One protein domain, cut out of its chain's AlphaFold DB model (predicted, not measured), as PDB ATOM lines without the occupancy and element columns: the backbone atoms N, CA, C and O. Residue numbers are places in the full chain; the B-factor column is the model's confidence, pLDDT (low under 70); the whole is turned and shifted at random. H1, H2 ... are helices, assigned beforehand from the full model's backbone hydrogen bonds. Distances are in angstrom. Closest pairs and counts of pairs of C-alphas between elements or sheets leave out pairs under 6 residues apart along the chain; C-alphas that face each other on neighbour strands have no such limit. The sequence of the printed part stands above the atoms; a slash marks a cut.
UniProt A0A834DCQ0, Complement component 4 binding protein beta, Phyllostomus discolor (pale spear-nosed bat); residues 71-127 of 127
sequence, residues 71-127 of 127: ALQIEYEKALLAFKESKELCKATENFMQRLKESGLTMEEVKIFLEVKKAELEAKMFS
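This is residues 71 to 127 of the 127 residues of the protein "Complement component 4 binding protein beta" of Phyllostomus discolor (pale spear-nosed bat) (UniProt A0A834DCQ0). Two helices, the long H1 and the shorter H2, make an open V, with the tight link between them at its corner. The two arms stand free along nearly their whole length. The printed part has 57 residues, with H1 before H2 and no named strand; the class is all helix. The whole is extended, with a radius of gyration of the C-alphas of 17.5 A, and flat, spanning 48 by 35 by 12 A.

Find C-alpha 71 at (115.896, 214.724, 250.122); from there H1, residues 71 to 102, runs 47.6 A. Look next at C-alpha 107, where H2, residues 107 to 125, begins; it runs 26.9 A to C-alpha 125 at (130.381, 176.474, 242.232).

H1 and H2 are only just apart, their closest C-alphas 8.1 A from each other. In H2 every O i to N i+4 pair is within hydrogen-bond range; in H1, 27 of 28 are.

The C-alphas farthest apart are those of Ala 71 and Gly 104, at 50.9 A. The printed part has no cut. Look for pLDDT under 70 at residues 71 to 73 and 126 to 127.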
ATOM      1  N   ALA A  71     116.434 216.090 250.131       59.62
ATOM      2  CA  ALA A  71     115.896 214.724 250.122       59.62
ATOM      3  C   ALA A  71     115.811 214.103 248.708       59.62
ATOM      4  O   ALA A  71     116.009 212.905 248.551       59.62
ATOM      5  N   LEU A  72     115.580 214.926 247.681       59.97
ATOM      6  CA  LEU A  72     115.596 214.535 246.268       59.97
ATOM      7  C   LEU A  72     117.019 214.497 245.681       59.97
ATOM      8  O   LEU A  72     117.225 213.849 244.663       59.97
ATOM      9  N   GLN A  73     118.010 215.153 246.298       67.62
ATOM     10  CA  GLN A  73     119.409 215.127 245.841       67.62
ATOM     11  C   GLN A  73     120.017 213.729 245.925       67.62
ATOM     12  O   GLN A  73     120.587 213.261 244.946       67.62
ATOM     13  N   ILE A  74     119.847 213.032 247.052       72.75
ATOM     14  CA  ILE A  74     120.384 211.673 247.224       72.75
ATOM     15  C   ILE A  74     119.734 210.706 246.222       72.75
ATOM     16  O   ILE A  74     120.407 209.853 245.647       72.75
ATOM     17  N   GLU A  75     118.426 210.833 245.996       79.12
ATOM     18  CA  GLU A  75     117.704 210.023 245.009       79.12
ATOM     19  C   GLU A  75     118.148 210.342 243.576       79.12
ATOM     20  O   GLU A  75     118.356 209.428 242.779       79.12
ATOM     21  N   TYR A  76     118.378 211.620 243.267       78.31
ATOM     22  CA  TYR A  76     118.883 212.072 241.973       78.31
ATOM     23  C   TYR A  76     120.316 211.596 241.702       78.31
ATOM     24  O   TYR A  76     120.606 211.118 240.609       78.31
ATOM     25  N   GLU A  77     121.212 211.660 242.688       84.44
ATOM     26  CA  GLU A  77     122.586 211.160 242.563       84.44
ATOM     27  C   GLU A  77     122.626 209.640 242.389       84.44
ATOM     28  O   GLU A  77     123.372 209.140 241.543       84.44
ATOM     29  N   LYS A  78     121.778 208.899 243.117       86.06
ATOM     30  CA  LYS A  78     121.593 207.453 242.917       86.06
ATOM     31  C   LYS A  78     121.069 207.141 241.520       86.06
ATOM     32  O   LYS A  78     121.594 206.243 240.868       86.06
ATOM     33  N   ALA A  79     120.073 207.887 241.044       78.56
ATOM     34  CA  ALA A  79     119.560 207.737 239.688       78.56
ATOM     35  C   ALA A  79     120.661 208.024 238.657       78.56
ATOM     36  O   ALA A  79     120.871 207.228 237.749       78.56
ATOM     37  N   LEU A  80     121.427 209.105 238.828       84.38
ATOM     38  CA  LEU A  80     122.536 209.465 237.945       84.38
ATOM     39  C   LEU A  80     123.636 208.394 237.933       84.38
ATOM     40  O   LEU A  80     124.211 208.124 236.879       84.38
ATOM     41  N   LEU A  81     123.922 207.771 239.078       86.00
ATOM     42  CA  LEU A  81     124.841 206.640 239.170       86.00
ATOM     43  C   LEU A  81     124.293 205.417 238.420       86.00
ATOM     44  O   LEU A  81     124.992 204.887 237.560       86.00
ATOM     45  N   ALA A  82     123.030 205.045 238.641       79.88
ATOM     46  CA  ALA A  82     122.379 203.939 237.933       79.88
ATOM     47  C   ALA A  82     122.322 204.168 236.407       79.88
ATOM     48  O   ALA A  82     122.549 203.246 235.619       79.88
ATOM     49  N   PHE A  83     122.087 205.408 235.963       75.69
ATOM     50  CA  PHE A  83     122.146 205.783 234.548       75.69
ATOM     51  C   PHE A  83     123.565 205.656 233.976       75.69
ATOM     52  O   PHE A  83     123.730 205.193 232.846       75.69
ATOM     53  N   LYS A  84     124.602 206.030 234.741       87.50
ATOM     54  CA  LYS A  84     126.007 205.853 234.333       87.50
ATOM     55  C   LYS A  84     126.381 204.375 234.220       87.50
ATOM     56  O   LYS A  84     126.963 203.987 233.212       87.50
ATOM     57  N   GLU A  85     126.000 203.557 235.197       90.75
ATOM     58  CA  GLU A  85     126.213 202.103 235.167       90.75
ATOM     59  C   GLU A  85     125.532 201.462 233.952       90.75
ATOM     60  O   GLU A  85     126.157 200.701 233.212       90.75
ATOM     61  N   SER A  86     124.282 201.848 233.678       83.44
ATOM     62  CA  SER A  86     123.530 201.370 232.510       83.44
ATOM     63  C   SER A  86     124.218 201.740 231.192       83.44
ATOM     64  O   SER A  86     124.308 200.915 230.284       83.44
ATOM     65  N   LYS A  87     124.761 202.961 231.086       90.12
ATOM     66  CA  LYS A  87     125.490 203.422 229.897       90.12
ATOM     67  C   LYS A  87     126.765 202.615 229.647       90.12
ATOM     68  O   LYS A  87     127.031 202.249 228.501       90.12
ATOM     69  N   GLU A  88     127.541 202.325 230.688       92.25
ATOM     70  CA  GLU A  88     128.750 201.504 230.555       92.25
ATOM     71  C   GLU A  88     128.411 200.057 230.173       92.25
ATOM     72  O   GLU A  88     129.095 199.470 229.334       92.25
ATOM     73  N   LEU A  89     127.308 199.507 230.692       90.94
ATOM     74  CA  LEU A  89     126.824 198.182 230.299       90.94
ATOM     75  C   LEU A  89     126.367 198.141 228.832       90.94
ATOM     76  O   LEU A  89     126.710 197.203 228.108       90.94
ATOM     77  N   CYS A  90     125.646 199.164 228.361       82.19
ATOM     78  CA  CYS A  90     125.286 199.295 226.946       82.19
ATOM     79  C   CYS A  90     126.536 199.355 226.064       82.19
ATOM     80  O   CYS A  90     126.648 198.586 225.113       82.19
ATOM     81  N   LYS A  91     127.521 200.181 226.427       94.00
ATOM     82  CA  LYS A  91     128.785 200.294 225.690       94.00
ATOM     83  C   LYS A  91     129.569 198.978 225.677       94.00
ATOM     84  O   LYS A  91     130.134 198.597 224.653       94.00
ATOM     85  N   ALA A  92     129.600 198.260 226.798       89.25
ATOM     86  CA  ALA A  92     130.207 196.935 226.875       89.25
ATOM     87  C   ALA A  92     129.489 195.931 225.957       89.25
ATOM     88  O   ALA A  92     130.149 195.162 225.258       89.25
ATOM     89  N   THR A  93     128.158 195.990 225.906       81.81
ATOM     90  CA  THR A  93     127.328 195.144 225.038       81.81
ATOM     91  C   THR A  93     127.569 195.461 223.563       81.81
ATOM     92  O   THR A  93     127.801 194.549 222.779       81.81
ATOM     93  N   GLU A  94     127.600 196.736 223.173       90.62
ATOM     94  CA  GLU A  94     127.914 197.163 221.803       90.62
ATOM     95  C   GLU A  94     129.306 196.691 221.367       90.62
ATOM     96  O   GLU A  94     129.453 196.087 220.304       90.62
ATOM     97  N   ASN A  95     130.315 196.883 222.222       88.50
ATOM     98  CA  ASN A  95     131.678 196.417 221.967       88.50
ATOM     99  C   ASN A  95     131.748 194.889 221.823       88.50
ATOM    100  O   ASN A  95     132.467 194.379 220.963       88.50
ATOM    101  N   PHE A  96     131.015 194.149 222.656       86.00
ATOM    102  CA  PHE A  96     130.930 192.694 222.565       86.00
ATOM    103  C   PHE A  96     130.259 192.251 221.259       86.00
ATOM    104  O   PHE A  96     130.819 191.432 220.533       86.00
ATOM    105  N   MET A  97     129.117 192.846 220.910       80.31
ATOM    106  CA  MET A  97     128.394 192.546 219.670       80.31
ATOM    107  C   MET A  97     129.222 192.880 218.425       80.31
ATOM    108  O   MET A  97     129.165 192.147 217.440       80.31
ATOM    109  N   GLN A  98     130.022 193.947 218.462       88.19
ATOM    110  CA  GLN A  98     130.946 194.291 217.383       88.19
ATOM    111  C   GLN A  98     132.026 193.214 217.200       88.19
ATOM    112  O   GLN A  98     132.239 192.741 216.085       88.19
ATOM    113  N   ARG A  99     132.644 192.754 218.294       85.94
ATOM    114  CA  ARG A  99     133.638 191.664 218.253       85.94
ATOM    115  C   ARG A  99     133.038 190.347 217.772       85.94
ATOM    116  O   ARG A  99     133.686 189.614 217.033       85.94
ATOM    117  N   LEU A 100     131.797 190.053 218.162       82.12
ATOM    118  CA  LEU A 100     131.084 188.880 217.665       82.12
ATOM    119  C   LEU A 100     130.889 188.946 216.148       82.12
ATOM    120  O   LEU A 100     131.212 187.980 215.463       82.12
ATOM    121  N   LYS A 101     130.464 190.097 215.613       81.94
ATOM    122  CA  LYS A 101     130.361 190.300 214.159       81.94
ATOM    123  C   LYS A 101     131.701 190.082 213.449       81.94
ATOM    124  O   LYS A 101     131.728 189.465 212.391       81.94
ATOM    125  N   GLU A 102     132.803 190.551 214.032       89.38
ATOM    126  CA  GLU A 102     134.156 190.405 213.469       89.38
ATOM    127  C   GLU A 102     134.696 188.970 213.538       89.38
ATOM    128  O   GLU A 102     135.462 188.561 212.669       89.38
ATOM    129  N   SER A 103     134.276 188.180 214.529       85.06
ATOM    130  CA  SER A 103     134.679 186.773 214.660       85.06
ATOM    131  C   SER A 103     134.049 185.832 213.626       85.06
ATOM    132  O   SER A 103     134.465 184.680 213.532       85.06
ATOM    133  N   GLY A 104     133.050 186.296 212.863       84.56
ATOM    134  CA  GLY A 104     132.324 185.467 211.895       84.56
ATOM    135  C   GLY A 104     131.464 184.365 212.529       84.56
ATOM    136  O   GLY A 104     130.998 183.487 211.810       84.56
ATOM    137  N   LEU A 105     131.251 184.415 213.850       84.31
ATOM    138  CA  LEU A 105     130.399 183.484 214.588       84.31
ATOM    139  C   LEU A 105     128.916 183.814 214.375       84.31
ATOM    140  O   LEU A 105     128.501 184.974 214.372       84.31
ATOM    141  N   THR A 106     128.101 182.774 214.255       84.81
ATOM    142  CA  THR A 106     126.638 182.854 214.224       84.81
ATOM    143  C   THR A 106     126.055 182.976 215.636       84.81
ATOM    144  O   THR A 106     126.684 182.599 216.629       84.81
ATOM    145  N   MET A 107     124.825 183.487 215.754       82.50
ATOM    146  CA  MET A 107     124.139 183.606 217.051       82.50
ATOM    147  C   MET A 107     123.970 182.245 217.748       82.50
ATOM    148  O   MET A 107     124.059 182.159 218.973       82.50
ATOM    149  N   GLU A 108     123.784 181.176 216.977       87.69
ATOM    150  CA  GLU A 108     123.699 179.790 217.435       87.69
ATOM    151  C   GLU A 108     125.020 179.303 218.040       87.69
ATOM    152  O   GLU A 108     125.012 178.720 219.125       87.69
ATOM    153  N   GLU A 109     126.157 179.589 217.403       87.12
ATOM    154  CA  GLU A 109     127.479 179.254 217.947       87.12
ATOM    155  C   GLU A 109     127.758 180.033 219.234       87.12
ATOM    156  O   GLU A 109     128.217 179.455 220.219       87.12
ATOM    157  N   VAL A 110     127.406 181.323 219.272       83.75
ATOM    158  CA  VAL A 110     127.513 182.146 220.485       83.75
ATOM    159  C   VAL A 110     126.666 181.564 221.614       83.75
ATOM    160  O   VAL A 110     127.142 181.461 222.744       83.75
ATOM    161  N   LYS A 111     125.436 181.127 221.326       87.81
ATOM    162  CA  LYS A 111     124.559 180.488 222.313       87.81
ATOM    163  C   LYS A 111     125.170 179.197 222.857       87.81
ATOM    164  O   LYS A 111     125.165 178.999 224.067       87.81
ATOM    165  N   ILE A 112     125.749 178.362 221.995       91.75
ATOM    166  CA  ILE A 112     126.453 177.142 222.413       91.75
ATOM    167  C   ILE A 112     127.639 177.490 223.321       91.75
ATOM    168  O   ILE A 112     127.771 176.908 224.397       91.75
ATOM    169  N   PHE A 113     128.466 178.473 222.947       84.88
ATOM    170  CA  PHE A 113     129.587 178.922 223.780       84.88
ATOM    171  C   PHE A 113     129.134 179.436 225.149       84.88
ATOM    172  O   PHE A 113     129.776 179.136 226.158       84.88
ATOM    173  N   LEU A 114     128.032 180.187 225.201       86.62
ATOM    174  CA  LEU A 114     127.473 180.698 226.449       86.62
ATOM    175  C   LEU A 114     126.935 179.573 227.341       86.62
ATOM    176  O   LEU A 114     127.221 179.583 228.535       86.62
ATOM    177  N   GLU A 115     126.228 178.588 226.786       93.94
ATOM    178  CA  GLU A 115     125.741 177.430 227.552       93.94
ATOM    179  C   GLU A 115     126.899 176.581 228.099       93.94
ATOM    180  O   GLU A 115     126.882 176.183 229.264       93.94
ATOM    181  N   VAL A 116     127.963 176.375 227.313       92.38
ATOM    182  CA  VAL A 116     129.175 175.681 227.780       92.38
ATOM    183  C   VAL A 116     129.849 176.461 228.911       92.38
ATOM    184  O   VAL A 116     130.188 175.885 229.944       92.38
ATOM    185  N   LYS A 117     130.009 177.784 228.762       90.44
ATOM    186  CA  LYS A 117     130.619 178.626 229.804       90.44
ATOM    187  C   LYS A 117     129.779 178.693 231.071       90.44
ATOM    188  O   LYS A 117     130.337 178.722 232.166       90.44
ATOM    189  N   LYS A 118     128.457 178.677 230.935       91.94
ATOM    190  CA  LYS A 118     127.528 178.585 232.057       91.94
ATOM    191  C   LYS A 118     127.699 177.260 232.806       91.94
ATOM    192  O   LYS A 118     127.907 177.294 234.014       91.94
ATOM    193  N   ALA A 119     127.729 176.127 232.101       91.75
ATOM    194  CA  ALA A 119     127.952 174.816 232.712       91.75
ATOM    195  C   ALA A 119     129.324 174.710 233.414       91.75
ATOM    196  O   ALA A 119     129.420 174.152 234.506       91.75
ATOM    197  N   GLU A 120     130.388 175.290 232.838       92.00
ATOM    198  CA  GLU A 120     131.710 175.369 233.483       92.00
ATOM    199  C   GLU A 120     131.683 176.173 234.796       92.00
ATOM    200  O   GLU A 120     132.362 175.809 235.757       92.00
ATOM    201  N   LEU A 121     130.945 177.289 234.833       86.62
ATOM    202  CA  LEU A 121     130.805 178.124 236.030       86.62
ATOM    203  C   LEU A 121     129.980 177.423 237.111       86.62
ATOM    204  O   LEU A 121     130.362 177.453 238.279       86.62
ATOM    205  N   GLU A 122     128.897 176.750 236.723       92.31
ATOM    206  CA  GLU A 122     128.071 175.955 237.634       92.31
ATOM    207  C   GLU A 122     128.880 174.796 238.240       92.31
ATOM    208  O   GLU A 122     128.860 174.609 239.454       92.31
ATOM    209  N   ALA A 123     129.688 174.087 237.445       87.00
ATOM    210  CA  ALA A 123     130.566 173.027 237.948       87.00
ATOM    211  C   ALA A 123     131.618 173.542 238.953       87.00
ATOM    212  O   ALA A 123     131.921 172.851 239.922       87.00
ATOM    213  N   LYS A 124     132.136 174.764 238.759       85.94
ATOM    214  CA  LYS A 124     133.075 175.424 239.687       85.94
ATOM    215  C   LYS A 124     132.427 175.907 240.986       85.94
ATOM    216  O   LYS A 124     133.137 176.123 241.958       85.94
ATOM    217  N   MET A 125     131.110 176.112 241.009       74.00
ATOM    218  CA  MET A 125     130.381 176.474 242.232       74.00
ATOM    219  C   MET A 125     130.085 175.268 243.134       74.00
ATOM    220  O   MET A 125     129.777 175.459 244.308       74.00
ATOM    221  N   PHE A 126     130.171 174.045 242.602       60.72
ATOM    222  CA  PHE A 126     129.907 172.795 243.325       60.72
ATOM    223  C   PHE A 126     131.171 171.947 243.575       60.72
ATOM    224  O   PHE A 126     131.055 170.806 244.025       60.72
ATOM    225  N   SER A 127     132.361 172.502 243.311       55.91
ATOM    226  CA  SER A 127     133.679 171.942 243.657       55.91
ATOM    227  C   SER A 127     134.335 172.736 244.778       55.91
ATOM    228  O   SER A 127     134.872 172.108 245.712       55.91
TER     229      SER A 127